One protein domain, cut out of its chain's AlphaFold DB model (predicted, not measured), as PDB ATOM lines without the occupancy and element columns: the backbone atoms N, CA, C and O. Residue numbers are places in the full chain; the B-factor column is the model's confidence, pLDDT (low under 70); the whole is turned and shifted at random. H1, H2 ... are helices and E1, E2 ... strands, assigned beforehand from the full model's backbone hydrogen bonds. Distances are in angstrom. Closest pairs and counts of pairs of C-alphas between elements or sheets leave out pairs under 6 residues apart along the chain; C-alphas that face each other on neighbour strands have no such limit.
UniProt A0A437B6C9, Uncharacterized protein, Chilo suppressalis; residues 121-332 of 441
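AT A GLANCE: This is residues 121 to 332 of the 441 residues of an uncharacterized protein of Chilo suppressalis (UniProt A0A437B6C9). A long, strongly twisted antiparallel sheet of ten strands forms a wall, with helix H1 packed on one face and the hairpin E3 and E4 with E5 reaching out at one end. A small three-strand sheet, E6 E7 E8, also packs on H1 and meets the ends of E11 and E12; the short helices H2 and H3 lie beside strands. The 212 printed residues hold three named helices and thirteen named strands, in the order E1 H1 E2 E3 E4 E5 E6 E7 E8 H2 E9 H3 E10 E11 E12 E13, a mixed class. The whole is compact, with a radius of gyration of the C-alphas of 17.1 A and spans of 48 by 35 by 34 A.

IN THESE COORDINATES: E1, residues 121 to 124, begins at C-alpha 121 (6.321, -7.053, -16.530). H1 is residues 132 to 146, 21.1 A long. E2 is 151 to 157, E3 160 to 168 at 25.6 A, E4 174 to 182 at 25.2 A, and E5 195 to 198. E6 is 207 to 212, E7 217 to 222, E8 235 to 238 and H2 239 to 245. E9 is 250 to 258 at 25.2 A, H3 268 to 271, and E10 276 to 285 at 29.7 A. E11 is 289 to 296, E12 301 to 308, and E13, 312 to 316, ends at C-alpha 316 (4.184, -6.030, -10.362).

HOW THE PARTS SIT: The large sheet runs E1 E13 E12 E11 E10 E9 E2 E3 E4 E5, with edge strands E1 and E5. E1 and E13 pair through N 123 and O 315, 2.9 A; E10 and E9 through N 254 and O 279, 2.8 A; E9 and E2 through N 255 and O 154, 2.8 A. The pairing of E3 is staggered: with E2 over residues 160 to 162, N 162 and O 155 at 2.7 A, and with E4 over 162 to 168, N 165 and O 177 at 2.9 A. E2 E3 E4 E5, E6 E7 E8 and E10 E11 E12 E13 are meanders, each strand the antiparallel neighbour of the one before. H1 on one face of the large sheet makes two layers, helix and sheet. With residues 137 to 142 alone H1 touches H3, closest C-alphas Ile 138 and Thr 269, 6.0 A. H3 stands at the large sheet's level, at a height of 3.2 A. H1 is also on the sheet E6 E7 E8, where N 208 and O 221 are 2.9 A apart and N 218 and O 237 2.8 A. The closest C-alphas of E6 and E12 are Val 212 and Lys 308, 5.6 A. H2 is on the small sheet, at a height of 7.1 A and over none of its strands. H1 and H2 have every O i to N i+4 pair within hydrogen-bond range; H3 is too short for one.

THE WHOLE: The C-alphas of Asn 171 and Asp 332 are the two farthest apart, 55.0 A. The printed part has no cut. The links E4 to E5 and E7 to E8 are long. Mean pLDDT of the printed part is 82.0; residues 184 to 193, 260 to 267 and 324 to 332 are under 70.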
ATOM      1  N   ALA A 121       6.125  -8.487 -16.322       85.56
ATOM      2  CA  ALA A 121       6.321  -7.053 -16.530       85.56
ATOM      3  C   ALA A 121       6.295  -6.296 -15.191       85.56
ATOM      4  O   ALA A 121       5.318  -6.384 -14.450       85.56
ATOM      5  N   HIS A 122       7.338  -5.522 -14.902       89.06
ATOM      6  CA  HIS A 122       7.448  -4.686 -13.706       89.06
ATOM      7  C   HIS A 122       7.504  -3.215 -14.101       89.06
ATOM      8  O   HIS A 122       8.337  -2.841 -14.922       89.06
ATOM      9  N   MET A 123       6.658  -2.380 -13.505       89.00
ATOM     10  CA  MET A 123       6.606  -0.941 -13.785       89.00
ATOM     11  C   MET A 123       7.418  -0.162 -12.746       89.00
ATOM     12  O   MET A 123       7.415  -0.550 -11.578       89.00
ATOM     13  N   VAL A 124       8.094   0.918 -13.145       89.56
ATOM     14  CA  VAL A 124       8.805   1.832 -12.233       89.56
ATOM     15  C   VAL A 124       7.852   2.323 -11.163       89.56
ATOM     16  O   VAL A 124       6.774   2.809 -11.474       89.56
ATOM     17  N   VAL A 125       8.274   2.215  -9.908       86.50
ATOM     18  CA  VAL A 125       7.544   2.746  -8.765       86.50
ATOM     19  C   VAL A 125       7.615   4.274  -8.788       86.50
ATOM     20  O   VAL A 125       8.681   4.851  -8.591       86.50
ATOM     21  N   ASP A 126       6.465   4.904  -9.015       82.56
ATOM     22  CA  ASP A 126       6.232   6.347  -8.949       82.56
ATOM     23  C   ASP A 126       4.921   6.572  -8.176       82.56
ATOM     24  O   ASP A 126       3.958   5.819  -8.350       82.56
ATOM     25  N   GLU A 127       4.871   7.602  -7.332       82.56
ATOM     26  CA  GLU A 127       3.673   8.010  -6.585       82.56
ATOM     27  C   GLU A 127       2.486   8.332  -7.502       82.56
ATOM     28  O   GLU A 127       1.326   8.206  -7.110       82.56
ATOM     29  N   ARG A 128       2.765   8.707  -8.754       81.00
ATOM     30  CA  ARG A 128       1.758   8.989  -9.786       81.00
ATOM     31  C   ARG A 128       1.137   7.732 -10.396       81.00
ATOM     32  O   ARG A 128       0.183   7.845 -11.168       81.00
ATOM     33  N   LEU A 129       1.665   6.541 -10.102       80.69
ATOM     34  CA  LEU A 129       1.068   5.297 -10.574       80.69
ATOM     35  C   LEU A 129      -0.336   5.122  -9.994       80.69
ATOM     36  O   LEU A 129      -0.538   5.198  -8.787       80.69
ATOM     37  N   GLU A 130      -1.290   4.714 -10.832       82.06
ATOM     38  CA  GLU A 130      -2.646   4.345 -10.390       82.06
ATOM     39  C   GLU A 130      -2.626   3.264  -9.288       82.06
ATOM     40  O   GLU A 130      -3.480   3.214  -8.406       82.06
ATOM     41  N   SER A 131      -1.619   2.389  -9.320       85.25
ATOM     42  CA  SER A 131      -1.412   1.325  -8.340       85.25
ATOM     43  C   SER A 131      -0.638   1.731  -7.084       85.25
ATOM     44  O   SER A 131      -0.431   0.863  -6.236       85.25
ATOM     45  N   TRP A 132      -0.197   2.987  -6.956       87.19
ATOM     46  CA  TRP A 132       0.669   3.446  -5.864       87.19
ATOM     47  C   TRP A 132       0.113   3.103  -4.481       87.19
ATOM     48  O   TRP A 132       0.807   2.470  -3.692       87.19
ATOM     49  N   ASN A 133      -1.160   3.413  -4.221       88.31
ATOM     50  CA  ASN A 133      -1.788   3.137  -2.924       88.31
ATOM     51  C   ASN A 133      -1.688   1.655  -2.549       88.31
ATOM     52  O   ASN A 133      -1.277   1.325  -1.446       88.31
ATOM     53  N   LYS A 134      -1.959   0.755  -3.501       88.25
ATOM     54  CA  LYS A 134      -1.870  -0.691  -3.266       88.25
ATOM     55  C   LYS A 134      -0.425  -1.162  -3.066       88.25
ATOM     56  O   LYS A 134      -0.189  -2.092  -2.305       88.25
ATOM     57  N   ILE A 135       0.542  -0.556  -3.760       89.69
ATOM     58  CA  ILE A 135       1.972  -0.844  -3.557       89.69
ATOM     59  C   ILE A 135       2.377  -0.432  -2.139       89.69
ATOM     60  O   ILE A 135       2.946  -1.243  -1.413       89.69
ATOM     61  N   SER A 136       2.023   0.791  -1.740       89.12
ATOM     62  CA  SER A 136       2.297   1.343  -0.414       89.12
ATOM     63  C   SER A 136       1.658   0.504   0.698       89.12
ATOM     64  O   SER A 136       2.339   0.140   1.653       89.12
ATOM     65  N   GLU A 137       0.395   0.095   0.536       88.94
ATOM     66  CA  GLU A 137      -0.304  -0.804   1.464       88.94
ATOM     67  C   GLU A 137       0.406  -2.156   1.609       88.94
ATOM     68  O   GLU A 137       0.636  -2.603   2.729       88.94
ATOM     69  N   ILE A 138       0.813  -2.799   0.507       89.94
ATOM     70  CA  ILE A 138       1.536  -4.083   0.573       89.94
ATOM     71  C   ILE A 138       2.892  -3.918   1.270       89.94
ATOM     72  O   ILE A 138       3.263  -4.759   2.088       89.94
ATOM     73  N   GLU A 139       3.651  -2.866   0.957       88.81
ATOM     74  CA  GLU A 139       4.956  -2.626   1.587       88.81
ATOM     75  C   GLU A 139       4.827  -2.293   3.077       88.81
ATOM     76  O   GLU A 139       5.624  -2.773   3.891       88.81
ATOM     77  N   PHE A 140       3.797  -1.531   3.448       87.19
ATOM     78  CA  PHE A 140       3.456  -1.256   4.836       87.19
ATOM     79  C   PHE A 140       3.052  -2.537   5.577       87.19
ATOM     80  O   PHE A 140       3.593  -2.820   6.648       87.19
ATOM     81  N   ASP A 141       2.179  -3.351   4.981       88.00
ATOM     82  CA  ASP A 141       1.741  -4.637   5.527       88.00
ATOM     83  C   ASP A 141       2.917  -5.610   5.698       88.00
ATOM     84  O   ASP A 141       2.981  -6.328   6.696       88.00
ATOM     85  N   LEU A 142       3.881  -5.617   4.768       88.50
ATOM     86  CA  LEU A 142       5.097  -6.428   4.872       88.50
ATOM     87  C   LEU A 142       5.956  -5.988   6.060       88.50
ATOM     88  O   LEU A 142       6.372  -6.828   6.857       88.50
ATOM     89  N   ARG A 143       6.195  -4.683   6.222       86.62
ATOM     90  CA  ARG A 143       6.945  -4.146   7.371       86.62
ATOM     91  C   ARG A 143       6.226  -4.421   8.697       86.62
ATOM     92  O   ARG A 143       6.863  -4.826   9.667       86.62
ATOM     93  N   GLY A 144       4.905  -4.255   8.729       85.75
ATOM     94  CA  GLY A 144       4.075  -4.554   9.898       85.75
ATOM     95  C   GLY A 144       4.075  -6.040  10.261       85.75
ATOM     96  O   GLY A 144       4.187  -6.382  11.443       85.75
ATOM     97  N   LEU A 145       4.030  -6.921   9.254       87.69
ATOM     98  CA  LEU A 145       4.203  -8.361   9.425       87.69
ATOM     99  C   LEU A 145       5.561  -8.665  10.055       87.69
ATOM    100  O   LEU A 145       5.601  -9.354  11.067       87.69
ATOM    101  N   LEU A 146       6.656  -8.132   9.508       87.19
ATOM    102  CA  LEU A 146       8.001  -8.353  10.048       87.19
ATOM    103  C   LEU A 146       8.098  -7.917  11.522       87.19
ATOM    104  O   LEU A 146       8.635  -8.667  12.336       87.19
ATOM    105  N   ALA A 147       7.467  -6.803  11.902       85.25
ATOM    106  CA  ALA A 147       7.400  -6.316  13.284       85.25
ATOM    107  C   ALA A 147       6.323  -6.969  14.178       85.25
ATOM    108  O   ALA A 147       6.138  -6.538  15.319       85.25
ATOM    109  N   ALA A 148       5.615  -8.000  13.699       84.94
ATOM    110  CA  ALA A 148       4.544  -8.690  14.430       84.94
ATOM    111  C   ALA A 148       3.432  -7.750  14.951       84.94
ATOM    112  O   ALA A 148       2.889  -7.925  16.050       84.94
ATOM    113  N   ILE A 149       3.079  -6.719  14.181       84.12
ATOM    114  CA  ILE A 149       2.017  -5.776  14.554       84.12
ATOM    115  C   ILE A 149       0.664  -6.412  14.255       84.12
ATOM    116  O   ILE A 149       0.402  -6.841  13.141       84.12
ATOM    117  N   GLY A 150      -0.205  -6.504  15.264       81.38
ATOM    118  CA  GLY A 150      -1.562  -7.041  15.092       81.38
ATOM    119  C   GLY A 150      -1.634  -8.540  14.759       81.38
ATOM    120  O   GLY A 150      -2.732  -9.083  14.631       81.38
ATOM    121  N   VAL A 151      -0.493  -9.228  14.665       85.81
ATOM    122  CA  VAL A 151      -0.391 -10.643  14.295       85.81
ATOM    123  C   VAL A 151       0.619 -11.373  15.174       85.81
ATOM    124  O   VAL A 151       1.558 -10.781  15.703       85.81
ATOM    125  N   SER A 152       0.436 -12.679  15.315       87.88
ATOM    126  CA  SER A 152       1.504 -13.603  15.677       87.88
ATOM    127  C   SER A 152       1.881 -14.391  14.432       87.88
ATOM    128  O   SER A 152       1.036 -14.683  13.584       87.88
ATOM    129  N   TYR A 153       3.154 -14.740  14.300       87.56
ATOM    130  CA  TYR A 153       3.579 -15.602  13.212       87.56
ATOM    131  C   TYR A 153       4.695 -16.539  13.647       87.56
ATOM    132  O   TYR A 153       5.475 -16.254  14.563       87.56
ATOM    133  N   VAL A 154       4.756 -17.665  12.953       89.75
ATOM    134  CA  VAL A 154       5.943 -18.509  12.887       89.75
ATOM    135  C   VAL A 154       6.458 -18.446  11.462       89.75
ATOM    136  O   VAL A 154       5.675 -18.385  10.514       89.75
ATOM    137  N   TYR A 155       7.770 -18.414  11.306       89.44
ATOM    138  CA  TYR A 155       8.398 -18.369   9.998       89.44
ATOM    139  C   TYR A 155       9.412 -19.492   9.859       89.44
ATOM    140  O   TYR A 155      10.057 -19.881  10.825       89.44
ATOM    141  N   LYS A 156       9.548 -20.026   8.655       86.81
ATOM    142  CA  LYS A 156      10.557 -21.007   8.293       86.81
ATOM    143  C   LYS A 156      11.472 -20.377   7.261       86.81
ATOM    144  O   LYS A 156      11.068 -20.138   6.125       86.81
ATOM    145  N   ARG A 157      12.695 -20.106   7.683       82.38
ATOM    146  CA  ARG A 157      13.872 -19.921   6.829       82.38
ATOM    147  C   ARG A 157      14.697 -21.185   7.068       82.38
ATOM    148  O   ARG A 157      14.646 -21.657   8.191       82.38
ATOM    149  N   ASP A 158      15.357 -21.764   6.070       79.81
ATOM    150  CA  ASP A 158      16.050 -23.065   6.192       79.81
ATOM    151  C   ASP A 158      15.147 -24.270   6.599       79.81
ATOM    152  O   ASP A 158      14.044 -24.459   6.074       79.81
ATOM    153  N   HIS A 159      15.638 -25.135   7.488       79.94
ATOM    154  CA  HIS A 159      14.978 -26.328   8.008       79.94
ATOM    155  C   HIS A 159      14.133 -26.059   9.266       79.94
ATOM    156  O   HIS A 159      13.214 -26.837   9.541       79.94
ATOM    157  N   PHE A 160      14.369 -24.964   9.995       84.06
ATOM    158  CA  PHE A 160      13.753 -24.697  11.294       84.06
ATOM    159  C   PHE A 160      12.639 -23.647  11.239       84.06
ATOM    160  O   PHE A 160      12.764 -22.575  10.643       84.06
ATOM    161  N   TRP A 161      11.545 -23.936  11.949       87.00
ATOM    162  CA  TRP A 161      10.536 -22.932  12.277       87.00
ATOM    163  C   TRP A 161      11.037 -22.039  13.410       87.00
ATOM    164  O   TRP A 161      11.606 -22.521  14.386       87.00
ATOM    165  N   ARG A 162      10.788 -20.741  13.297       88.00
ATOM    166  CA  ARG A 162      11.234 -19.707  14.222       88.00
ATOM    167  C   ARG A 162      10.107 -18.737  14.538       88.00
ATOM    168  O   ARG A 162       9.152 -18.576  13.779       88.00
ATOM    169  N   THR A 163      10.220 -18.086  15.681       88.44
ATOM    170  CA  THR A 163       9.394 -16.941  16.070       88.44
ATOM    171  C   THR A 163      10.196 -16.073  17.031       88.44
ATOM    172  O   THR A 163      11.259 -16.476  17.502       88.44
ATOM    173  N   TRP A 164       9.727 -14.875  17.335       86.12
ATOM    174  CA  TRP A 164      10.367 -14.017  18.324       86.12
ATOM    175  C   TRP A 164       9.311 -13.309  19.159       86.12
ATOM    176  O   TRP A 164       8.160 -13.145  18.748       86.12
ATOM    177  N   LYS A 165       9.696 -12.911  20.369       83.56
ATOM    178  CA  LYS A 165       8.841 -12.138  21.268       83.56
ATOM    179  C   LYS A 165       9.634 -11.003  21.885       83.56
ATOM    180  O   LYS A 165      10.787 -11.172  22.269       83.56
ATOM    181  N   LYS A 166       8.978  -9.853  22.020       81.94
ATOM    182  CA  LYS A 166       9.459  -8.763  22.865       81.94
ATOM    183  C   LYS A 166       9.082  -9.083  24.310       81.94
ATOM    184  O   LYS A 166       7.898  -9.169  24.629       81.94
ATOM    185  N   VAL A 167      10.082  -9.276  25.156       83.38
ATOM    186  CA  VAL A 167       9.938  -9.534  26.590       83.38
ATOM    187  C   VAL A 167      10.382  -8.281  27.332       83.38
ATOM    188  O   VAL A 167      11.438  -7.732  27.038       83.38
ATOM    189  N   VAL A 168       9.562  -7.798  28.262       84.12
ATOM    190  CA  VAL A 168       9.901  -6.647  29.106       84.12
ATOM    191  C   VAL A 168      10.397  -7.189  30.438       84.12
ATOM    192  O   VAL A 168       9.666  -7.909  31.116       84.12
ATOM    193  N   HIS A 169      11.649  -6.896  30.781       77.81
ATOM    194  CA  HIS A 169      12.207  -7.251  32.082       77.81
ATOM    195  C   HIS A 169      11.645  -6.338  33.188       77.81
ATOM    196  O   HIS A 169      11.149  -5.252  32.887       77.81
ATOM    197  N   PRO A 170      11.740  -6.735  34.475       80.75
ATOM    198  CA  PRO A 170      11.214  -5.953  35.603       80.75
ATOM    199  C   PRO A 170      11.732  -4.507  35.680       80.75
ATOM    200  O   PRO A 170      11.067  -3.637  36.225       80.75
ATOM    201  N   ASN A 171      12.899  -4.232  35.096       84.69
ATOM    202  CA  ASN A 171      13.501  -2.902  34.981       84.69
ATOM    203  C   ASN A 171      13.017  -2.100  33.752       84.69
ATOM    204  O   ASN A 171      13.683  -1.155  33.340       84.69
ATOM    205  N   ASN A 172      11.901  -2.489  33.128       75.00
ATOM    206  CA  ASN A 172      11.362  -1.922  31.885       75.00
ATOM    207  C   ASN A 172      12.292  -1.996  30.661       75.00
ATOM    208  O   ASN A 172      11.962  -1.447  29.606       75.00
ATOM    209  N   LEU A 173      13.411  -2.724  30.735       77.44
ATOM    210  CA  LEU A 173      14.234  -2.988  29.560       77.44
ATOM    211  C   LEU A 173      13.561  -4.064  28.712       77.44
ATOM    212  O   LEU A 173      13.401  -5.215  29.123       77.44
ATOM    213  N   ALA A 174      13.145  -3.681  27.509       76.62
ATOM    214  CA  ALA A 174      12.592  -4.623  26.557       76.62
ATOM    215  C   ALA A 174      13.711  -5.320  25.779       76.62
ATOM    216  O   ALA A 174      14.514  -4.664  25.117       76.62
ATOM    217  N   LYS A 175      13.720  -6.652  25.809       82.00
ATOM    218  CA  LYS A 175      14.630  -7.499  25.038       82.00
ATOM    219  C   LYS A 175      13.833  -8.335  24.043       82.00
ATOM    220  O   LYS A 175      12.721  -8.773  24.331       82.00
ATOM    221  N   ILE A 176      14.396  -8.560  22.863       80.88
ATOM    222  CA  ILE A 176      13.846  -9.532  21.917       80.88
ATOM    223  C   ILE A 176      14.458 -10.890  22.209       80.88
ATOM    224  O   ILE A 176      15.676 -11.024  22.302       80.88
ATOM    225  N   VAL A 177      13.589 -11.884  22.361       85.25
ATOM    226  CA  VAL A 177      13.966 -13.284  22.531       85.25
ATOM    227  C   VAL A 177      13.488 -14.047  21.306       85.25
ATOM    228  O   VAL A 177      12.298 -14.021  20.972       85.25
ATOM    229  N   CYS A 178      14.426 -14.704  20.633       86.00
ATOM    230  CA  CYS A 178      14.167 -15.542  19.474       86.00
ATOM    231  C   CYS A 178      14.002 -16.990  19.915       86.00
ATOM    232  O   CYS A 178      14.709 -17.470  20.799       86.00
ATOM    233  N   TYR A 179      13.050 -17.672  19.294       88.06
ATOM    234  CA  TYR A 179      12.750 -19.063  19.560       88.06
ATOM    235  C   TYR A 179      12.896 -19.867  18.278       88.06
ATOM    236  O   TYR A 179      12.331 -19.498  17.245       88.06
ATOM    237  N   LYS A 180      13.579 -21.003  18.382       90.06
ATOM    238  CA  LYS A 180      13.701 -22.015  17.336       90.06
ATOM    239  C   LYS A 180      12.906 -23.249  17.741       90.06
ATOM    240  O   LYS A 180      12.963 -23.694  18.885       90.06
ATOM    241  N   CYS A 181      12.138 -23.789  16.809       87.44
ATOM    242  CA  CYS A 181      11.467 -25.064  16.977       87.44
ATOM    243  C   CYS A 181      12.471 -26.187  16.720       87.44
ATOM    244  O   CYS A 181      12.903 -26.371  15.580       87.44
ATOM    245  N   ASN A 182      12.809 -26.950  17.755       83.44
ATOM    246  CA  ASN A 182      13.597 -28.165  17.610       83.44
ATOM    247  C   ASN A 182      12.661 -29.355  17.453       83.44
ATOM    248  O   ASN A 182      11.689 -29.498  18.198       83.44
ATOM    249  N   ASN A 183      12.962 -30.215  16.486       70.44
ATOM    250  CA  ASN A 183      12.177 -31.412  16.249       70.44
ATOM    251  C   ASN A 183      13.084 -32.571  15.831       70.44
ATOM    252  O   ASN A 183      13.987 -32.377  15.022       70.44
ATOM    253  N   ALA A 184      12.819 -33.770  16.351       57.06
ATOM    254  CA  ALA A 184      13.583 -34.975  16.010       57.06
ATOM    255  C   ALA A 184      13.297 -35.480  14.582       57.06
ATOM    256  O   ALA A 184      14.067 -36.260  14.030       57.06
ATOM    257  N   ILE A 185      12.191 -35.031  13.975       56.53
ATOM    258  CA  ILE A 185      11.735 -35.470  12.655       56.53
ATOM    259  C   ILE A 185      11.590 -34.244  11.749       56.53
ATOM    260  O   ILE A 185      10.911 -33.268  12.092       56.53
ATOM    261  N   ASN A 186      12.218 -34.309  10.575       52.09
ATOM    262  CA  ASN A 186      12.223 -33.262   9.554       52.09
ATOM    263  C   ASN A 186      10.860 -33.207   8.834       52.09
ATOM    264  O   ASN A 186      10.722 -33.591   7.676       52.09
ATOM    265  N   THR A 187       9.805 -32.821   9.552       49.84
ATOM    266  CA  THR A 187       8.438 -32.817   9.017       49.84
ATOM    267  C   THR A 187       7.999 -31.434   8.545       49.84
ATOM    268  O   THR A 187       8.264 -30.422   9.194       49.84
ATOM    269  N   THR A 188       7.219 -31.398   7.467       46.28
ATOM    270  CA  THR A 188       6.526 -30.224   6.900       46.28
ATOM    271  C   THR A 188       5.260 -29.821   7.675       46.28
ATOM    272  O   THR A 188       4.359 -29.191   7.123       46.28
ATOM    273  N   TYR A 189       5.150 -30.192   8.955       49.09
ATOM    274  CA  TYR A 189       3.932 -29.979   9.739       49.09
ATOM    275  C   TYR A 189       3.613 -28.489   9.956       49.09
ATOM    276  O   TYR A 189       4.497 -27.662  10.170       49.09
ATOM    277  N   LYS A 190       2.307 -28.174   9.960       53.69
ATOM    278  CA  LYS A 190       1.712 -26.830  10.144       53.69
ATOM    279  C   LYS A 190       1.874 -26.230  11.553       53.69
ATOM    280  O   LYS A 190       1.366 -25.149  11.825       53.69
ATOM    281  N   LYS A 191       2.503 -26.952  12.475       62.16
ATOM    282  CA  LYS A 191       2.819 -26.521  13.844       62.16
ATOM    283  C   LYS A 191       4.163 -27.128  14.218       62.16
ATOM    284  O   LYS A 191       4.472 -28.206  13.723       62.16
ATOM    285  N   CYS A 192       4.921 -26.458  15.090       64.44
ATOM    286  CA  CYS A 192       6.123 -27.033  15.693       64.44
ATOM    287  C   CYS A 192       5.743 -28.345  16.401       64.44
ATOM    288  O   CYS A 192       5.031 -28.270  17.404       64.44
ATOM    289  N   PRO A 193       6.136 -29.528  15.890       66.19
ATOM    290  CA  PRO A 193       5.742 -30.807  16.488       66.19
ATOM    291  C   PRO A 193       6.581 -31.159  17.720       66.19
ATOM    292  O   PRO A 193       6.236 -32.087  18.443       66.19
ATOM    293  N   GLY A 194       7.682 -30.436  17.930       73.44
ATOM    294  CA  GLY A 194       8.584 -30.601  19.060       73.44
ATOM    295  C   GLY A 194       8.437 -29.463  20.061       73.44
ATOM    296  O   GLY A 194       7.328 -29.074  20.429       73.44
ATOM    297  N   PHE A 195       9.565 -28.912  20.501       83.56
ATOM    298  CA  PHE A 195       9.606 -27.882  21.535       83.56
ATOM    299  C   PHE A 195      10.341 -26.631  21.054       83.56
ATOM    300  O   PHE A 195      11.227 -26.679  20.200       83.56
ATOM    301  N   TRP A 196       9.945 -25.488  21.610       88.00
ATOM    302  CA  TRP A 196      10.589 -24.207  21.347       88.00
ATOM    303  C   TRP A 196      11.757 -24.017  22.308       88.00
ATOM    304  O   TRP A 196      11.559 -24.024  23.522       88.00
ATOM    305  N   THR A 197      12.953 -23.799  21.775       89.75
ATOM    306  CA  THR A 197      14.124 -23.379  22.554       89.75
ATOM    307  C   THR A 197      14.479 -21.947  22.226       89.75
ATOM    308  O   THR A 197      14.194 -21.472  21.127       89.75
ATOM    309  N   ILE A 198      15.127 -21.260  23.163       88.75
ATOM    310  CA  ILE A 198      15.748 -19.971  22.871       88.75
ATOM    311  C   ILE A 198      16.873 -20.219  21.859       88.75
ATOM    312  O   ILE A 198      17.646 -21.164  22.005       88.75
ATOM    313  N   GLU A 199      16.898 -19.431  20.790       86.81
ATOM    314  CA  GLU A 199      17.989 -19.450  19.816       86.81
ATOM    315  C   GLU A 199      19.068 -18.490  20.328       86.81
ATOM    316  O   GLU A 199      18.871 -17.275  20.320       86.81
ATOM    317  N   GLU A 200      20.145 -19.046  20.884       82.19
ATOM    318  CA  GLU A 200      21.268 -18.266  21.425       82.19
ATOM    319  C   GLU A 200      22.182 -17.756  20.304       82.19
ATOM    320  O   GLU A 200      22.640 -16.613  20.341       82.19
ATOM    321  N   ASP A 201      22.368 -18.577  19.270       80.81
ATOM    322  CA  ASP A 201      23.128 -18.223  18.079       80.81
ATOM    323  C   ASP A 201      22.314 -17.358  17.111       80.81
ATOM    324  O   ASP A 201      21.086 -17.424  17.028       80.81
ATOM    325  N   THR A 202      23.013 -16.548  16.317       75.88
ATOM    326  CA  THR A 202      22.368 -15.772  15.253       75.88
ATOM    327  C   THR A 202      21.876 -16.718  14.149       75.88
ATOM    328  O   THR A 202      22.673 -17.523  13.661       75.88
ATOM    329  N   PRO A 203      20.604 -16.628  13.708       76.06
ATOM    330  CA  PRO A 203      20.105 -17.499  12.652       76.06
ATOM    331  C   PRO A 203      20.859 -17.246  11.336       76.06
ATOM    332  O   PRO A 203      21.255 -16.106  11.065       76.06
ATOM    333  N   PRO A 204      21.028 -18.272  10.484       72.88
ATOM    334  CA  PRO A 204      21.615 -18.088   9.163       72.88
ATOM    335  C   PRO A 204      20.762 -17.105   8.354       72.88
ATOM    336  O   PRO A 204      19.529 -17.143   8.382       72.88
ATOM    337  N   CYS A 205      21.432 -16.197   7.644       81.94
ATOM    338  CA  CYS A 205      20.811 -15.065   6.964       81.94
ATOM    339  C   CYS A 205      19.840 -14.249   7.850       81.94
ATOM    340  O   CYS A 205      18.625 -14.250   7.621       81.94
ATOM    341  N   PRO A 206      20.336 -13.510   8.854       80.19
ATOM    342  CA  PRO A 206      19.512 -12.844   9.861       80.19
ATOM    343  C   PRO A 206      18.957 -11.488   9.392       80.19
ATOM    344  O   PRO A 206      18.815 -10.564  10.197       80.19
ATOM    345  N   VAL A 207      18.719 -11.319   8.089       86.06
ATOM    346  CA  VAL A 207      18.401 -10.024   7.477       86.06
ATOM    347  C   VAL A 207      17.172 -10.102   6.580       86.06
ATOM    348  O   VAL A 207      16.933 -11.115   5.921       86.06
ATOM    349  N   ASP A 208      16.405  -9.018   6.539       87.56
ATOM    350  CA  ASP A 208      15.374  -8.763   5.531       87.56
ATOM    351  C   ASP A 208      15.747  -7.504   4.748       87.56
ATOM    352  O   ASP A 208      16.231  -6.526   5.320       87.56
ATOM    353  N   LEU A 209      15.573  -7.543   3.426       89.94
ATOM    354  CA  LEU A 209      16.108  -6.541   2.502       89.94
ATOM    355  C   LEU A 209      14.976  -5.659   1.972       89.94
ATOM    356  O   LEU A 209      13.970  -6.166   1.482       89.94
ATOM    357  N   PHE A 210      15.148  -4.339   2.033       88.25
ATOM    358  CA  PHE A 210      14.105  -3.375   1.664       88.25
ATOM    359  C   PHE A 210      14.426  -2.568   0.407       88.25
ATOM    360  O   PHE A 210      13.516  -2.231  -0.352       88.25
ATOM    361  N   SER A 211      15.694  -2.222   0.180       88.88
ATOM    362  CA  SER A 211      16.113  -1.504  -1.028       88.88
ATOM    363  C   SER A 211      17.606  -1.662  -1.312       88.88
ATOM    364  O   SER A 211      18.382  -2.076  -0.453       88.88
ATOM    365  N   VAL A 212      18.024  -1.304  -2.528       91.62
ATOM    366  CA  VAL A 212      19.440  -1.217  -2.908       91.62
ATOM    367  C   VAL A 212      19.832   0.258  -2.967       91.62
ATOM    368  O   VAL A 212      19.345   1.012  -3.812       91.62
ATOM    369  N   ILE A 213      20.719   0.670  -2.060       90.31
ATOM    370  CA  ILE A 213      21.151   2.067  -1.932       90.31
ATOM    371  C   ILE A 213      22.223   2.358  -2.985       90.31
ATOM    372  O   ILE A 213      22.098   3.286  -3.781       90.31
ATOM    373  N   SER A 214      23.254   1.515  -3.029       90.81
ATOM    374  CA  SER A 214      24.393   1.621  -3.946       90.81
ATOM    375  C   SER A 214      24.789   0.224  -4.447       90.81
ATOM    376  O   SER A 214      24.293  -0.762  -3.902       90.81
ATOM    377  N   PRO A 215      25.695   0.094  -5.433       88.12
ATOM    378  CA  PRO A 215      26.146  -1.216  -5.921       88.12
ATOM    379  C   PRO A 215      26.750  -2.130  -4.842       88.12
ATOM    380  O   PRO A 215      26.822  -3.338  -5.028       88.12
ATOM    381  N   VAL A 216      27.182  -1.562  -3.713       90.12
ATOM    382  CA  VAL A 216      27.839  -2.291  -2.616       90.12
ATOM    383  C   VAL A 216      27.039  -2.293  -1.312       90.12
ATOM    384  O   VAL A 216      27.361  -3.070  -0.417       90.12
ATOM    385  N   HIS A 217      25.988  -1.473  -1.198       91.88
ATOM    386  CA  HIS A 217      25.200  -1.334   0.029       91.88
ATOM    387  C   HIS A 217      23.710  -1.508  -0.225       91.88
ATOM    388  O   HIS A 217      23.140  -0.914  -1.148       91.88
ATOM    389  N   VAL A 218      23.063  -2.234   0.675       91.75
ATOM    390  CA  VAL A 218      21.618  -2.422   0.690       91.75
ATOM    391  C   VAL A 218      21.036  -1.926   1.994       91.75
ATOM    392  O   VAL A 218      21.681  -1.938   3.041       91.75
ATOM    393  N   CYS A 219      19.792  -1.499   1.908       90.81
ATOM    394  CA  CYS A 219      18.985  -1.214   3.062       90.81
ATOM    395  C   CYS A 219      18.266  -2.480   3.524       90.81
ATOM    396  O   CYS A 219      17.639  -3.166   2.710       90.81
ATOM    397  N   GLY A 220      18.287  -2.749   4.824       89.19
ATOM    398  CA  GLY A 220      17.536  -3.848   5.409       89.19
ATOM    399  C   GLY A 220      17.307  -3.683   6.904       89.19
ATOM    400  O   GLY A 220      17.616  -2.648   7.497       89.19
ATOM    401  N   ALA A 221      16.775  -4.730   7.516       87.25
ATOM    402  CA  ALA A 221      16.705  -4.886   8.959       87.25
ATOM    403  C   ALA A 221      17.397  -6.184   9.356       87.25
ATOM    404  O   ALA A 221      17.188  -7.220   8.724       87.25
ATOM    405  N   LYS A 222      18.190  -6.139  10.429       83.75
ATOM    406  CA  LYS A 222      18.599  -7.361  11.124       83.75
ATOM    407  C   LYS A 222      17.416  -7.889  11.932       83.75
ATOM    408  O   LYS A 222      16.584  -7.111  12.399       83.75
ATOM    409  N   PHE A 223      17.378  -9.192  12.173       75.19
ATOM    410  CA  PHE A 223      16.350  -9.842  12.991       75.19
ATOM    411  C   PHE A 223      16.199  -9.207  14.385       75.19
ATOM    412  O   PHE A 223      15.090  -9.108  14.902       75.19
ATOM    413  N   THR A 224      17.291  -8.699  14.966       74.12
ATOM    414  CA  THR A 224      17.269  -7.983  16.247       74.12
ATOM    415  C   THR A 224      16.616  -6.614  16.169       74.12
ATOM    416  O   THR A 224      16.230  -6.113  17.207       74.12
ATOM    417  N   GLN A 225      16.478  -6.006  14.991       76.88
ATOM    418  CA  GLN A 225      15.960  -4.643  14.783       76.88
ATOM    419  C   GLN A 225      14.632  -4.627  14.023       76.88
ATOM    420  O   GLN A 225      14.116  -3.565  13.685       76.88
ATOM    421  N   ILE A 226      14.049  -5.800  13.776       72.38
ATOM    422  CA  ILE A 226      12.844  -5.969  12.960       72.38
ATOM    423  C   ILE A 226      11.609  -5.255  13.542       72.38
ATOM    424  O   ILE A 226      10.618  -5.045  12.852       72.38
ATOM    425  N   TYR A 227      11.682  -4.848  14.812       72.62
ATOM    426  CA  TYR A 227      10.656  -4.088  15.518       72.62
ATOM    427  C   TYR A 227      10.657  -2.581  15.202       72.62
ATOM    428  O   TYR A 227       9.651  -1.921  15.464       72.62
ATOM    429  N   ASN A 228      11.736  -2.034  14.628       74.19
ATOM    430  CA  ASN A 228      11.828  -0.636  14.185       74.19
ATOM    431  C   ASN A 228      11.299  -0.488  12.747       74.19
ATOM    432  O   ASN A 228      12.019  -0.139  11.815       74.19
ATOM    433  N   TYR A 229      10.021  -0.804  12.546       73.75
ATOM    434  CA  TYR A 229       9.411  -0.873  11.210       73.75
ATOM    435  C   TYR A 229       9.119   0.492  10.565       73.75
ATOM    436  O   TYR A 229       8.908   0.567   9.351       73.75
ATOM    437  N   THR A 230       9.083   1.562  11.368       75.81
ATOM    438  CA  THR A 230       8.832   2.938  10.911       75.81
ATOM    439  C   THR A 230      10.036   3.561  10.216       75.81
ATOM    440  O   THR A 230       9.866   4.483   9.422       75.81
ATOM    441  N   ASP A 231      11.239   3.059  10.484       79.19
ATOM    442  CA  ASP A 231      12.459   3.642   9.944       79.19
ATOM    443  C   ASP A 231      12.552   3.354   8.443       79.19
ATOM    444  O   ASP A 231      12.343   2.228   7.980       79.19
ATOM    445  N   ALA A 232      12.873   4.379   7.649       75.56
ATOM    446  CA  ALA A 232      13.010   4.225   6.201       75.56
ATOM    447  C   ALA A 232      14.074   3.172   5.860       75.56
ATOM    448  O   ALA A 232      13.837   2.319   4.997       75.56
ATOM    449  N   CYS A 233      15.190   3.205   6.599       86.69
ATOM    450  CA  CYS A 233      16.255   2.224   6.530       86.69
ATOM    451  C   CYS A 233      16.844   1.896   7.910       86.69
ATOM    452  O   CYS A 233      17.693   2.651   8.382       86.69
ATOM    453  N   PRO A 234      16.430   0.787   8.554       85.06
ATOM    454  CA  PRO A 234      16.919   0.447   9.889       85.06
ATOM    455  C   PRO A 234      18.435   0.227   9.933       85.06
ATOM    456  O   PRO A 234      19.099   0.701  10.851       85.06
ATOM    457  N   VAL A 235      18.993  -0.480   8.939       89.75
ATOM    458  CA  VAL A 235      20.436  -0.725   8.816       89.75
ATOM    459  C   VAL A 235      20.885  -0.739   7.359       89.75
ATOM    460  O   VAL A 235      20.216  -1.273   6.475       89.75
ATOM    461  N   VAL A 236      22.086  -0.203   7.141       91.81
ATOM    462  CA  VAL A 236      22.839  -0.329   5.892       91.81
ATOM    463  C   VAL A 236      23.770  -1.541   5.987       91.81
ATOM    464  O   VAL A 236      24.593  -1.627   6.896       91.81
ATOM    465  N   ILE A 237      23.632  -2.483   5.056       90.94
ATOM    466  CA  ILE A 237      24.356  -3.763   5.033       90.94
ATOM    467  C   ILE A 237      25.175  -3.832   3.742       90.94
ATOM    468  O   ILE A 237      24.701  -3.399   2.687       90.94
ATOM    469  N   LYS A 238      26.397  -4.375   3.791       91.06
ATOM    470  CA  LYS A 238      27.181  -4.588   2.570       91.06
ATOM    471  C   LYS A 238      26.648  -5.795   1.806       91.06
ATOM    472  O   LYS A 238      26.296  -6.819   2.384       91.06
ATOM    473  N   PHE A 239      26.643  -5.694   0.482       88.25
ATOM    474  CA  PHE A 239      26.182  -6.772  -0.392       88.25
ATOM    475  C   PHE A 239      27.013  -8.053  -0.208       88.25
ATOM    476  O   PHE A 239      26.463  -9.151  -0.197       88.25
ATOM    477  N   ALA A 240      28.326  -7.903   0.003       87.50
ATOM    478  CA  ALA A 240      29.249  -9.005   0.270       87.50
ATOM    479  C   ALA A 240      28.865  -9.798   1.530       87.50
ATOM    480  O   ALA A 240      28.839 -11.026   1.492       87.50
ATOM    481  N   ASP A 241      28.482  -9.105   2.607       87.56
ATOM    482  CA  ASP A 241      28.076  -9.741   3.864       87.56
ATOM    483  C   ASP A 241      26.844 -10.628   3.644       87.56
ATOM    484  O   ASP A 241      26.781 -11.744   4.151       87.56
ATOM    485  N   ILE A 242      25.894 -10.182   2.818       87.31
ATOM    486  CA  ILE A 242      24.684 -10.950   2.494       87.31
ATOM    487  C   ILE A 242      25.038 -12.164   1.641       87.31
ATOM    488  O   ILE A 242      24.638 -13.271   1.973       87.31
ATOM    489  N   VAL A 243      25.825 -11.982   0.578       85.56
ATOM    490  CA  VAL A 243      26.230 -13.088  -0.309       85.56
ATOM    491  C   VAL A 243      27.033 -14.155   0.445       85.56
ATOM    492  O   VAL A 243      26.928 -15.331   0.117       85.56
ATOM    493  N   SER A 244      27.804 -13.761   1.460       84.12
ATOM    494  CA  SER A 244      28.589 -14.694   2.278       84.12
ATOM    495  C   SER A 244      27.780 -15.434   3.350       84.12
ATOM    496  O   SER A 244      28.188 -16.510   3.774       84.12
ATOM    497  N   SER A 245      26.651 -14.873   3.800       83.38
ATOM    498  CA  SER A 245      25.896 -15.374   4.963       83.38
ATOM    499  C   SER A 245      24.504 -15.916   4.631       83.38
ATOM    500  O   SER A 245      23.852 -16.504   5.499       83.38
ATOM    501  N   CYS A 246      24.034 -15.712   3.400       85.62
ATOM    502  CA  CYS A 246      22.698 -16.071   2.953       85.62
ATOM    503  C   CYS A 246      22.721 -16.989   1.731       85.62
ATOM    504  O   CYS A 246      23.452 -16.750   0.771       85.62
ATOM    505  N   ASP A 247      21.811 -17.963   1.721       86.25
ATOM    506  CA  ASP A 247      21.484 -18.720   0.516       86.25
ATOM    507  C   ASP A 247      20.935 -17.802  -0.582       86.25
ATOM    508  O   ASP A 247      20.324 -16.764  -0.319       86.25
ATOM    509  N   ASN A 248      21.086 -18.211  -1.840       86.31
ATOM    510  CA  ASN A 248      20.500 -17.512  -2.975       86.31
ATOM    511  C   ASN A 248      19.764 -18.512  -3.885       86.31
ATOM    512  O   ASN A 248      20.422 -19.272  -4.599       86.31
ATOM    513  N   PRO A 249      18.417 -18.521  -3.912       88.19
ATOM    514  CA  PRO A 249      17.513 -17.540  -3.310       88.19
ATOM    515  C   PRO A 249      17.281 -17.727  -1.799       88.19
ATOM    516  O   PRO A 249      17.177 -18.850  -1.313       88.19
ATOM    517  N   ILE A 250      17.062 -16.621  -1.082       89.44
ATOM    518  CA  ILE A 250      16.576 -16.618   0.303       89.44
ATOM    519  C   ILE A 250      15.067 -16.851   0.269       89.44
ATOM    520  O   ILE A 250      14.310 -15.984  -0.181       89.44
ATOM    521  N   LYS A 251      14.610 -18.001   0.763       89.38
ATOM    522  CA  LYS A 251      13.185 -18.324   0.902       89.38
ATOM    523  C   LYS A 251      12.771 -18.251   2.366       89.38
ATOM    524  O   LYS A 251      13.420 -18.848   3.221       89.38
ATOM    525  N   THR A 252      11.668 -17.561   2.647       89.62
ATOM    526  CA  THR A 252      11.056 -17.560   3.983       89.62
ATOM    527  C   THR A 252       9.563 -17.819   3.880       89.62
ATOM    528  O   THR A 252       8.850 -17.077   3.211       89.62
ATOM    529  N   THR A 253       9.068 -18.856   4.544       91.12
ATOM    530  CA  THR A 253       7.635 -19.160   4.627       91.12
ATOM    531  C   THR A 253       7.090 -18.646   5.951       91.12
ATOM    532  O   THR A 253       7.645 -18.963   6.993       91.12
ATOM    533  N   TYR A 254       6.008 -17.874   5.935       90.94
ATOM    534  CA  TYR A 254       5.356 -17.330   7.125       90.94
ATOM    535  C   TYR A 254       3.978 -17.954   7.290       90.94
ATOM    536  O   TYR A 254       3.185 -17.962   6.351       90.94
ATOM    537  N   GLN A 255       3.675 -18.401   8.503       90.94
ATOM    538  CA  GLN A 255       2.330 -18.765   8.934       90.94
ATOM    539  C   GLN A 255       1.845 -17.715   9.916       90.94
ATOM    540  O   GLN A 255       2.375 -17.578  11.021       90.94
ATOM    541  N   ILE A 256       0.853 -16.955   9.483       89.62
ATOM    542  CA  ILE A 256       0.418 -15.726  10.129       89.62
ATOM    543  C   ILE A 256      -0.949 -15.983  10.745       89.62
ATOM    544  O   ILE A 256      -1.843 -16.538  10.103       89.62
ATOM    545  N   THR A 257      -1.104 -15.581  12.000       88.44
ATOM    546  CA  THR A 257      -2.362 -15.644  12.742       88.44
ATOM    547  C   THR A 257      -2.698 -14.263  13.282       88.44
ATOM    548  O   THR A 257      -1.871 -13.591  13.902       88.44
ATOM    549  N   ARG A 258      -3.932 -13.825  13.064       83.06
ATOM    550  CA  ARG A 258      -4.431 -12.544  13.559       83.06
ATOM    551  C   ARG A 258      -4.531 -12.514  15.086       83.06
ATOM    552  O   ARG A 258      -5.033 -13.449  15.707       83.06
ATOM    553  N   LEU A 259      -4.150 -11.387  15.693       81.94
ATOM    554  CA  LEU A 259      -4.387 -11.107  17.111       81.94
ATOM    555  C   LEU A 259      -5.577 -10.153  17.275       81.94
ATOM    556  O   LEU A 259      -5.441  -8.937  17.174       81.94
ATOM    557  N   PHE A 260      -6.749 -10.697  17.611       65.12
ATOM    558  CA  PHE A 260      -8.001  -9.932  17.739       65.12
ATOM    559  C   PHE A 260      -7.971  -8.799  18.782       65.12
ATOM    560  O   PHE A 260      -8.766  -7.869  18.698       65.12
ATOM    561  N   LYS A 261      -7.031  -8.827  19.739       62.09
ATOM    562  CA  LYS A 261      -6.880  -7.780  20.766       62.09
ATOM    563  C   LYS A 261      -6.240  -6.480  20.249       62.09
ATOM    564  O   LYS A 261      -6.280  -5.479  20.955       62.09
ATOM    565  N   LYS A 262      -5.640  -6.471  19.050       60.09
ATOM    566  CA  LYS A 262      -4.988  -5.291  18.453       60.09
ATOM    567  C   LYS A 262      -5.597  -5.028  17.072       60.09
ATOM    568  O   LYS A 262      -5.245  -5.684  16.102       60.09
ATOM    569  N   SER A 263      -6.543  -4.092  16.993       50.12
ATOM    570  CA  SER A 263      -7.342  -3.829  15.784       50.12
ATOM    571  C   SER A 263      -6.649  -2.972  14.714       50.12
ATOM    572  O   SER A 263      -7.150  -2.895  13.597       50.12
ATOM    573  N   LYS A 264      -5.504  -2.343  15.019       52.94
ATOM    574  CA  LYS A 264      -4.723  -1.529  14.072       52.94
ATOM    575  C   LYS A 264      -3.451  -2.275  13.644       52.94
ATOM    576  O   LYS A 264      -2.682  -2.691  14.509       52.94
ATOM    577  N   GLY A 265      -3.229  -2.403  12.332       54.66
ATOM    578  CA  GLY A 265      -1.986  -2.934  11.747       54.66
ATOM    579  C   GLY A 265      -2.069  -4.342  11.150       54.66
ATOM    580  O   GLY A 265      -1.090  -5.074  11.186       54.66
ATOM    581  N   LEU A 266      -3.231  -4.745  10.637       59.81
ATOM    582  CA  LEU A 266      -3.403  -6.041   9.979       59.81
ATOM    583  C   LEU A 266      -2.760  -6.042   8.589       59.81
ATOM    584  O   LEU A 266      -3.054  -5.123   7.831       59.81
ATOM    585  N   PRO A 267      -2.017  -7.097   8.200       66.56
ATOM    586  CA  PRO A 267      -1.577  -7.288   6.824       66.56
ATOM    587  C   PRO A 267      -2.745  -7.771   5.941       66.56
ATOM    588  O   PRO A 267      -2.715  -8.865   5.363       66.56
ATOM    589  N   GLU A 268      -3.837  -6.999   5.899       75.38
ATOM    590  CA  GLU A 268      -5.081  -7.377   5.216       75.38
ATOM    591  C   GLU A 268      -4.858  -7.594   3.723       75.38
ATOM    592  O   GLU A 268      -5.488  -8.483   3.135       75.38
ATOM    593  N   THR A 269      -3.950  -6.822   3.127       80.19
ATOM    594  CA  THR A 269      -3.662  -6.859   1.692       80.19
ATOM    595  C   THR A 269      -2.920  -8.132   1.312       80.19
ATOM    596  O   THR A 269      -3.165  -8.701   0.248       80.19
ATOM    597  N   ILE A 270      -2.055  -8.618   2.204       82.56
ATOM    598  CA  ILE A 270      -1.263  -9.838   2.004       82.56
ATOM    599  C   ILE A 270      -2.111 -11.085   2.273       82.56
ATOM    600  O   ILE A 270      -2.071 -12.048   1.508       82.56
ATOM    601  N   CYS A 271      -2.908 -11.064   3.341       83.06
ATOM    602  CA  CYS A 271      -3.678 -12.224   3.793       83.06
ATOM    603  C   CYS A 271      -5.112 -12.285   3.258       83.06
ATOM    604  O   CYS A 271      -5.850 -13.221   3.575       83.06
ATOM    605  N   GLY A 272      -5.534 -11.301   2.461       81.75
ATOM    606  CA  GLY A 272      -6.878 -11.250   1.887       81.75
ATOM    607  C   GLY A 272      -7.974 -11.270   2.954       81.75
ATOM    608  O   GLY A 272      -8.987 -11.946   2.772       81.75
ATOM    609  N   LYS A 273      -7.750 -10.574   4.078       77.06
ATOM    610  CA  LYS A 273      -8.646 -10.506   5.254       77.06
ATOM    611  C   LYS A 273      -8.901 -11.833   5.986       77.06
ATOM    612  O   LYS A 273      -9.822 -11.908   6.798       77.06
ATOM    613  N   ARG A 274      -8.117 -12.882   5.720       82.06
ATOM    614  CA  ARG A 274      -8.204 -14.148   6.463       82.06
ATOM    615  C   ARG A 274      -7.519 -14.018   7.822       82.06
ATOM    616  O   ARG A 274      -6.460 -13.407   7.921       82.06
ATOM    617  N   ASP A 275      -8.091 -14.651   8.844       83.12
ATOM    618  CA  ASP A 275      -7.501 -14.674  10.193       83.12
ATOM    619  C   ASP A 275      -6.266 -15.580  10.286       83.12
ATOM    620  O   ASP A 275      -5.419 -15.394  11.159       83.12
ATOM    621  N   TYR A 276      -6.164 -16.542   9.368       86.69
ATOM    622  CA  TYR A 276      -5.002 -17.396   9.170       86.69
ATOM    623  C   TYR A 276      -4.619 -17.415   7.690       86.69
ATOM    624  O   TYR A 276      -5.464 -17.634   6.814       86.69
ATOM    625  N   CYS A 277      -3.339 -17.203   7.411       88.62
ATOM    626  CA  CYS A 277      -2.775 -17.189   6.065       88.62
ATOM    627  C   CYS A 277      -1.342 -17.723   6.096       88.62
ATOM    628  O   CYS A 277      -0.610 -17.544   7.069       88.62
ATOM    629  N   GLU A 278      -0.942 -18.354   4.996       90.69
ATOM    630  CA  GLU A 278       0.437 -18.751   4.752       90.69
ATOM    631  C   GLU A 278       0.934 -18.046   3.493       90.69
ATOM    632  O   GLU A 278       0.244 -18.022   2.466       90.69
ATOM    633  N   ILE A 279       2.118 -17.454   3.591       92.44
ATOM    634  CA  ILE A 279       2.802 -16.807   2.473       92.44
ATOM    635  C   ILE A 279       4.252 -17.267   2.424       92.44
ATOM    636  O   ILE A 279       4.818 -17.689   3.429       92.44
ATOM    637  N   SER A 280       4.882 -17.137   1.266       92.50
ATOM    638  CA  SER A 280       6.327 -17.282   1.128       92.50
ATOM    639  C   SER A 280       6.923 -16.044   0.478       92.50
ATOM    640  O   SER A 280       6.418 -15.561  -0.536       92.50
ATOM    641  N   THR A 281       8.008 -15.542   1.055       92.50
ATOM    642  CA  THR A 281       8.845 -14.508   0.460       92.50
ATOM    643  C   THR A 281      10.077 -15.132  -0.179       92.50
ATOM    644  O   THR A 281      10.613 -16.134   0.304       92.50
ATOM    645  N   TYR A 282      10.516 -14.540  -1.287       91.50
ATOM    646  CA  TYR A 282      11.682 -14.993  -2.036       91.50
ATOM    647  C   TYR A 282      12.553 -13.797  -2.381       91.50
ATOM    648  O   TYR A 282      12.085 -12.905  -3.086       91.50
ATOM    649  N   TYR A 283      13.810 -13.807  -1.947       91.06
ATOM    650  CA  TYR A 283      14.834 -12.883  -2.421       91.06
ATOM    651  C   TYR A 283      15.802 -13.637  -3.318       91.06
ATOM    652  O   TYR A 283      16.426 -14.604  -2.890       91.06
ATOM    653  N   ARG A 284      15.956 -13.193  -4.561       91.62
ATOM    654  CA  ARG A 284      17.021 -13.649  -5.447       91.62
ATOM    655  C   ARG A 284      17.971 -12.499  -5.703       91.62
ATOM    656  O   ARG A 284      17.575 -11.442  -6.192       91.62
ATOM    657  N   ILE A 285      19.217 -12.720  -5.338       89.50
ATOM    658  CA  ILE A 285      20.254 -11.705  -5.326       89.50
ATOM    659  C   ILE A 285      21.047 -11.833  -6.628       89.50
ATOM    660  O   ILE A 285      21.583 -12.899  -6.929       89.50
ATOM    661  N   TYR A 286      21.098 -10.762  -7.413       87.69
ATOM    662  CA  TYR A 286      21.927 -10.660  -8.613       87.69
ATOM    663  C   TYR A 286      22.974  -9.567  -8.417       87.69
ATOM    664  O   TYR A 286      22.850  -8.737  -7.522       87.69
ATOM    665  N   LYS A 287      23.988  -9.538  -9.286       80.25
ATOM    666  CA  LYS A 287      25.083  -8.563  -9.206       80.25
ATOM    667  C   LYS A 287      24.597  -7.105  -9.189       80.25
ATOM    668  O   LYS A 287      25.133  -6.300  -8.442       80.25
ATOM    669  N   ASP A 288      23.560  -6.793  -9.968       81.12
ATOM    670  CA  ASP A 288      23.129  -5.405 -10.198       81.12
ATOM    671  C   ASP A 288      21.777  -5.056  -9.550       81.12
ATOM    672  O   ASP A 288      21.352  -3.897  -9.561       81.12
ATOM    673  N   PHE A 289      21.057  -6.055  -9.033       89.88
ATOM    674  CA  PHE A 289      19.722  -5.873  -8.471       89.88
ATOM    675  C   PHE A 289      19.323  -7.012  -7.535       89.88
ATOM    676  O   PHE A 289      19.811  -8.137  -7.640       89.88
ATOM    677  N   ILE A 290      18.360  -6.739  -6.659       91.94
ATOM    678  CA  ILE A 290      17.694  -7.767  -5.859       91.94
ATOM    679  C   ILE A 290      16.285  -7.945  -6.389       91.94
ATOM    680  O   ILE A 290      15.543  -6.983  -6.592       91.94
ATOM    681  N   PHE A 291      15.910  -9.193  -6.605       93.25
ATOM    682  CA  PHE A 291      14.568  -9.564  -6.987       93.25
ATOM    683  C   PHE A 291      13.808 -10.128  -5.797       93.25
ATOM    684  O   PHE A 291      14.276 -11.064  -5.159       93.25
ATOM    685  N   PHE A 292      12.640  -9.573  -5.510       94.00
ATOM    686  CA  PHE A 292      11.812  -9.941  -4.374       94.00
ATOM    687  C   PHE A 292      10.409 -10.341  -4.819       94.00
ATOM    688  O   PHE A 292       9.825  -9.697  -5.688       94.00
ATOM    689  N   ARG A 293       9.845 -11.385  -4.210       93.06
ATOM    690  CA  ARG A 293       8.459 -11.811  -4.436       93.06
ATOM    691  C   ARG A 293       7.761 -12.177  -3.139       93.06
ATOM    692  O   ARG A 293       8.387 -12.728  -2.238       93.06
ATOM    693  N   VAL A 294       6.448 -11.970  -3.124       92.88
ATOM    694  CA  VAL A 294       5.508 -12.502  -2.134       92.88
ATOM    695  C   VAL A 294       4.533 -13.422  -2.851       92.88
ATOM    696  O   VAL A 294       3.867 -13.015  -3.807       92.88
ATOM    697  N   VAL A 295       4.451 -14.657  -2.376       91.75
ATOM    698  CA  VAL A 295       3.636 -15.727  -2.952       91.75
ATOM    699  C   VAL A 295       2.664 -16.234  -1.891       91.75
ATOM    700  O   VAL A 295       3.059 -16.409  -0.738       91.75
ATOM    701  N   ASN A 296       1.401 -16.451  -2.251       89.56
ATOM    702  CA  ASN A 296       0.409 -17.014  -1.329       89.56
ATOM    703  C   ASN A 296       0.496 -18.552  -1.251       89.56
ATOM    704  O   ASN A 296       1.244 -19.195  -1.984       89.56
ATOM    705  N   SER A 297      -0.321 -19.166  -0.394       85.56
ATOM    706  CA  SER A 297      -0.406 -20.629  -0.275       85.56
ATOM    707  C   SER A 297      -0.957 -21.349  -1.518       85.56
ATOM    708  O   SER A 297      -0.848 -22.567  -1.605       85.56
ATOM    709  N   SER A 298      -1.585 -20.625  -2.451       84.69
ATOM    710  CA  SER A 298      -2.037 -21.141  -3.753       84.69
ATOM    711  C   SER A 298      -0.962 -21.024  -4.842       84.69
ATOM    712  O   SER A 298      -1.228 -21.364  -5.988       84.69
ATOM    713  N   ASN A 299       0.246 -20.573  -4.489       84.94
ATOM    714  CA  ASN A 299       1.356 -20.264  -5.389       84.94
ATOM    715  C   ASN A 299       1.158 -19.048  -6.311       84.94
ATOM    716  O   ASN A 299       1.954 -18.846  -7.227       84.94
ATOM    717  N   ASP A 300       0.167 -18.192  -6.065       88.06
ATOM    718  CA  ASP A 300      -0.001 -16.954  -6.832       88.06
ATOM    719  C   ASP A 300       0.975 -15.881  -6.350       88.06
ATOM    720  O   ASP A 300       1.140 -15.662  -5.142       88.06
ATOM    721  N   ILE A 301       1.581 -15.156  -7.291       89.94
ATOM    722  CA  ILE A 301       2.463 -14.028  -6.984       89.94
ATOM    723  C   ILE A 301       1.594 -12.800  -6.680       89.94
ATOM    724  O   ILE A 301       1.044 -12.163  -7.581       89.94
ATOM    725  N   ILE A 302       1.482 -12.451  -5.395       91.00
ATOM    726  CA  ILE A 302       0.716 -11.281  -4.927       91.00
ATOM    727  C   ILE A 302       1.480  -9.985  -5.223       91.00
ATOM    728  O   ILE A 302       0.886  -8.955  -5.552       91.00
ATOM    729  N   TYR A 303       2.803 -10.042  -5.080       93.44
ATOM    730  CA  TYR A 303       3.693  -8.898  -5.207       93.44
ATOM    731  C   TYR A 303       5.052  -9.356  -5.732       93.44
ATOM    732  O   TYR A 303       5.598 -10.359  -5.272       93.44
ATOM    733  N   SER A 304       5.608  -8.624  -6.691       94.06
ATOM    734  CA  SER A 304       6.937  -8.873  -7.250       94.06
ATOM    735  C   SER A 304       7.652  -7.544  -7.436       94.06
ATOM    736  O   SER A 304       7.065  -6.613  -7.982       94.06
ATOM    737  N   ARG A 305       8.902  -7.437  -6.988       94.44
ATOM    738  CA  ARG A 305       9.692  -6.203  -6.985       94.44
ATOM    739  C   ARG A 305      11.113  -6.461  -7.464       94.44
ATOM    740  O   ARG A 305      11.765  -7.400  -7.024       94.44
ATOM    741  N   ILE A 306      11.620  -5.584  -8.319       94.12
ATOM    742  CA  ILE A 306      13.027  -5.502  -8.708       94.12
ATOM    743  C   ILE A 306      13.602  -4.246  -8.060       94.12
ATOM    744  O   ILE A 306      13.153  -3.138  -8.347       94.12
ATOM    745  N   MET A 307      14.590  -4.423  -7.192       93.88
ATOM    746  CA  MET A 307      15.297  -3.352  -6.497       93.88
ATOM    747  C   MET A 307      16.647  -3.115  -7.168       93.88
ATOM    748  O   MET A 307      17.519  -3.983  -7.117       93.88
ATOM    749  N   LYS A 308      16.828  -1.949  -7.788       92.38
ATOM    750  CA  LYS A 308      18.103  -1.503  -8.368       92.38
ATOM    751  C   LYS A 308      18.722  -0.389  -7.526       92.38
ATOM    752  O   LYS A 308      18.038   0.256  -6.730       92.38
ATOM    753  N   TYR A 309      20.017  -0.160  -7.740       89.81
ATOM    754  CA  TYR A 309      20.776   0.909  -7.094       89.81
ATOM    755  C   TYR A 309      20.112   2.289  -7.248       89.81
ATOM    756  O   TYR A 309      19.409   2.561  -8.229       89.81
ATOM    757  N   GLY A 310      20.353   3.172  -6.275       83.44
ATOM    758  CA  GLY A 310      19.728   4.494  -6.225       83.44
ATOM    759  C   GLY A 310      18.237   4.440  -5.892       83.44
ATOM    760  O   GLY A 310      17.491   5.302  -6.347       83.44
ATOM    761  N   ASN A 311      17.793   3.413  -5.151       78.94
ATOM    762  CA  ASN A 311      16.391   3.197  -4.770       78.94
ATOM    763  C   ASN A 311      15.417   3.117  -5.961       78.94
ATOM    764  O   ASN A 311      14.227   3.403  -5.823       78.94
ATOM    765  N   LYS A 312      15.900   2.694  -7.134       85.81
ATOM    766  CA  LYS A 312      15.057   2.498  -8.316       85.81
ATOM    767  C   LYS A 312      14.336   1.162  -8.208       85.81
ATOM    768  O   LYS A 312      14.938   0.104  -8.399       85.81
ATOM    769  N   ASN A 313      13.047   1.213  -7.899       90.25
ATOM    770  CA  ASN A 313      12.218   0.031  -7.720       90.25
ATOM    771  C   ASN A 313      11.270  -0.150  -8.903       90.25
ATOM    772  O   ASN A 313      10.713   0.821  -9.409       90.25
ATOM    773  N   TYR A 314      11.067  -1.396  -9.314       92.69
ATOM    774  CA  TYR A 314      10.076  -1.774 -10.317       92.69
ATOM    775  C   TYR A 314       9.171  -2.841  -9.722       92.69
ATOM    776  O   TYR A 314       9.682  -3.780  -9.118       92.69
ATOM    777  N   VAL A 315       7.856  -2.743  -9.894       93.12
ATOM    778  CA  VAL A 315       6.893  -3.628  -9.228       93.12
ATOM    779  C   VAL A 315       5.859  -4.217 -10.178       93.12
ATOM    780  O   VAL A 315       5.462  -3.603 -11.167       93.12
ATOM    781  N   CYS A 316       5.389  -5.411  -9.835       90.19
ATOM    782  CA  CYS A 316       4.184  -6.030 -10.362       90.19
ATOM    783  C   CYS A 316       3.251  -6.366  -9.193       90.19
ATOM    784  O   CYS A 316       3.666  -6.990  -8.216       90.19
ATOM    785  N   ILE A 317       1.982  -5.965  -9.315       86.50
ATOM    786  CA  ILE A 317       0.928  -6.172  -8.299       86.50
ATOM    787  C   ILE A 317      -0.388  -6.748  -8.859       86.50
ATOM    788  O   ILE A 317      -1.366  -6.929  -8.124       86.50
ATOM    789  N   LYS A 318      -0.471  -6.944 -10.181       79.06
ATOM    790  CA  LYS A 318      -1.643  -7.466 -10.900       79.06
ATOM    791  C   LYS A 318      -1.152  -8.399 -12.004       79.06
ATOM    792  O   LYS A 318      -0.299  -7.994 -12.784       79.06
ATOM    793  N   ASN A 319      -1.737  -9.595 -12.092       75.31
ATOM    794  CA  ASN A 319      -1.407 -10.612 -13.099       75.31
ATOM    795  C   ASN A 319       0.092 -10.955 -13.147       75.31
ATOM    796  O   ASN A 319       0.670 -11.052 -14.224       75.31
ATOM    797  N   CYS A 320       0.722 -11.122 -11.983       84.62
ATOM    798  CA  CYS A 320       2.151 -11.428 -11.896       84.62
ATOM    799  C   CYS A 320       2.470 -12.916 -12.108       84.62
ATOM    800  O   CYS A 320       3.610 -13.315 -11.906       84.62
ATOM    801  N   GLY A 321       1.478 -13.721 -12.502       83.06
ATOM    802  CA  GLY A 321       1.601 -15.165 -12.688       83.06
ATOM    803  C   GLY A 321       1.603 -15.946 -11.372       83.06
ATOM    804  O   GLY A 321       1.379 -15.388 -10.291       83.06
ATOM    805  N   SER A 322       1.882 -17.243 -11.484       82.94
ATOM    806  CA  SER A 322       1.983 -18.167 -10.354       82.94
ATOM    807  C   SER A 322       3.319 -18.907 -10.413       82.94
ATOM    808  O   SER A 322       3.931 -19.049 -11.475       82.94
ATOM    809  N   THR A 323       3.842 -19.315  -9.261       75.94
ATOM    810  CA  THR A 323       5.111 -20.046  -9.185       75.94
ATOM    811  C   THR A 323       4.870 -21.544  -9.252       75.94
ATOM    812  O   THR A 323       4.070 -22.076  -8.485       75.94
ATOM    813  N   ASP A 324       5.625 -22.250 -10.085       68.94
ATOM    814  CA  ASP A 324       5.696 -23.702  -9.991       68.94
ATOM    815  C   ASP A 324       6.451 -24.089  -8.709       68.94
ATOM    816  O   ASP A 324       7.598 -23.690  -8.481       68.94
ATOM    817  N   SER A 325       5.781 -24.867  -7.858       56.62
ATOM    818  CA  SER A 325       6.260 -25.260  -6.530       56.62
ATOM    819  C   SER A 325       7.530 -26.115  -6.566       56.62
ATOM    820  O   SER A 325       8.243 -26.172  -5.562       56.62
ATOM    821  N   LYS A 326       7.834 -26.751  -7.707       56.22
ATOM    822  CA  LYS A 326       9.019 -27.608  -7.877       56.22
ATOM    823  C   LYS A 326      10.219 -26.884  -8.476       56.22
ATOM    824  O   LYS A 326      11.348 -27.184  -8.104       56.22
ATOM    825  N   SER A 327       9.993 -25.949  -9.398       53.75
ATOM    826  CA  SER A 327      11.073 -25.305 -10.157       53.75
ATOM    827  C   SER A 327      11.353 -23.858  -9.742       53.75
ATOM    828  O   SER A 327      12.339 -23.279 -10.193       53.75
ATOM    829  N   ASN A 328      10.501 -23.250  -8.901       54.41
ATOM    830  CA  ASN A 328      10.474 -21.804  -8.626       54.41
ATOM    831  C   ASN A 328      10.381 -20.931  -9.903       54.41
ATOM    832  O   ASN A 328      10.516 -19.702  -9.833       54.41
ATOM    833  N   ASN A 329      10.142 -21.543 -11.067       52.75
ATOM    834  CA  ASN A 329       9.908 -20.847 -12.319       52.75
ATOM    835  C   ASN A 329       8.478 -20.306 -12.326       52.75
ATOM    836  O   ASN A 329       7.582 -20.842 -11.674       52.75
ATOM    837  N   VAL A 330       8.270 -19.203 -13.039       53.38
ATOM    838  CA  VAL A 330       6.929 -18.641 -13.213       53.38
ATOM    839  C   VAL A 330       6.235 -19.462 -14.284       53.38
ATOM    840  O   VAL A 330       6.674 -19.475 -15.434       53.38
ATOM    841  N   THR A 331       5.166 -20.148 -13.906       53.38
ATOM    842  CA  THR A 331       4.198 -20.682 -14.854       53.38
ATOM    843  C   THR A 331       3.154 -19.603 -15.058       53.38
ATOM    844  O   THR A 331       2.330 -19.323 -14.189       53.38
ATOM    845  N   ASP A 332       3.223 -18.944 -16.205       46.75
ATOM    846  CA  ASP A 332       2.132 -18.102 -16.659       46.75
ATOM    847  C   ASP A 332       0.944 -19.015 -17.006       46.75
ATOM    848  O   ASP A 332       0.972 -19.703 -18.026       46.75
TER     849      ASP A 332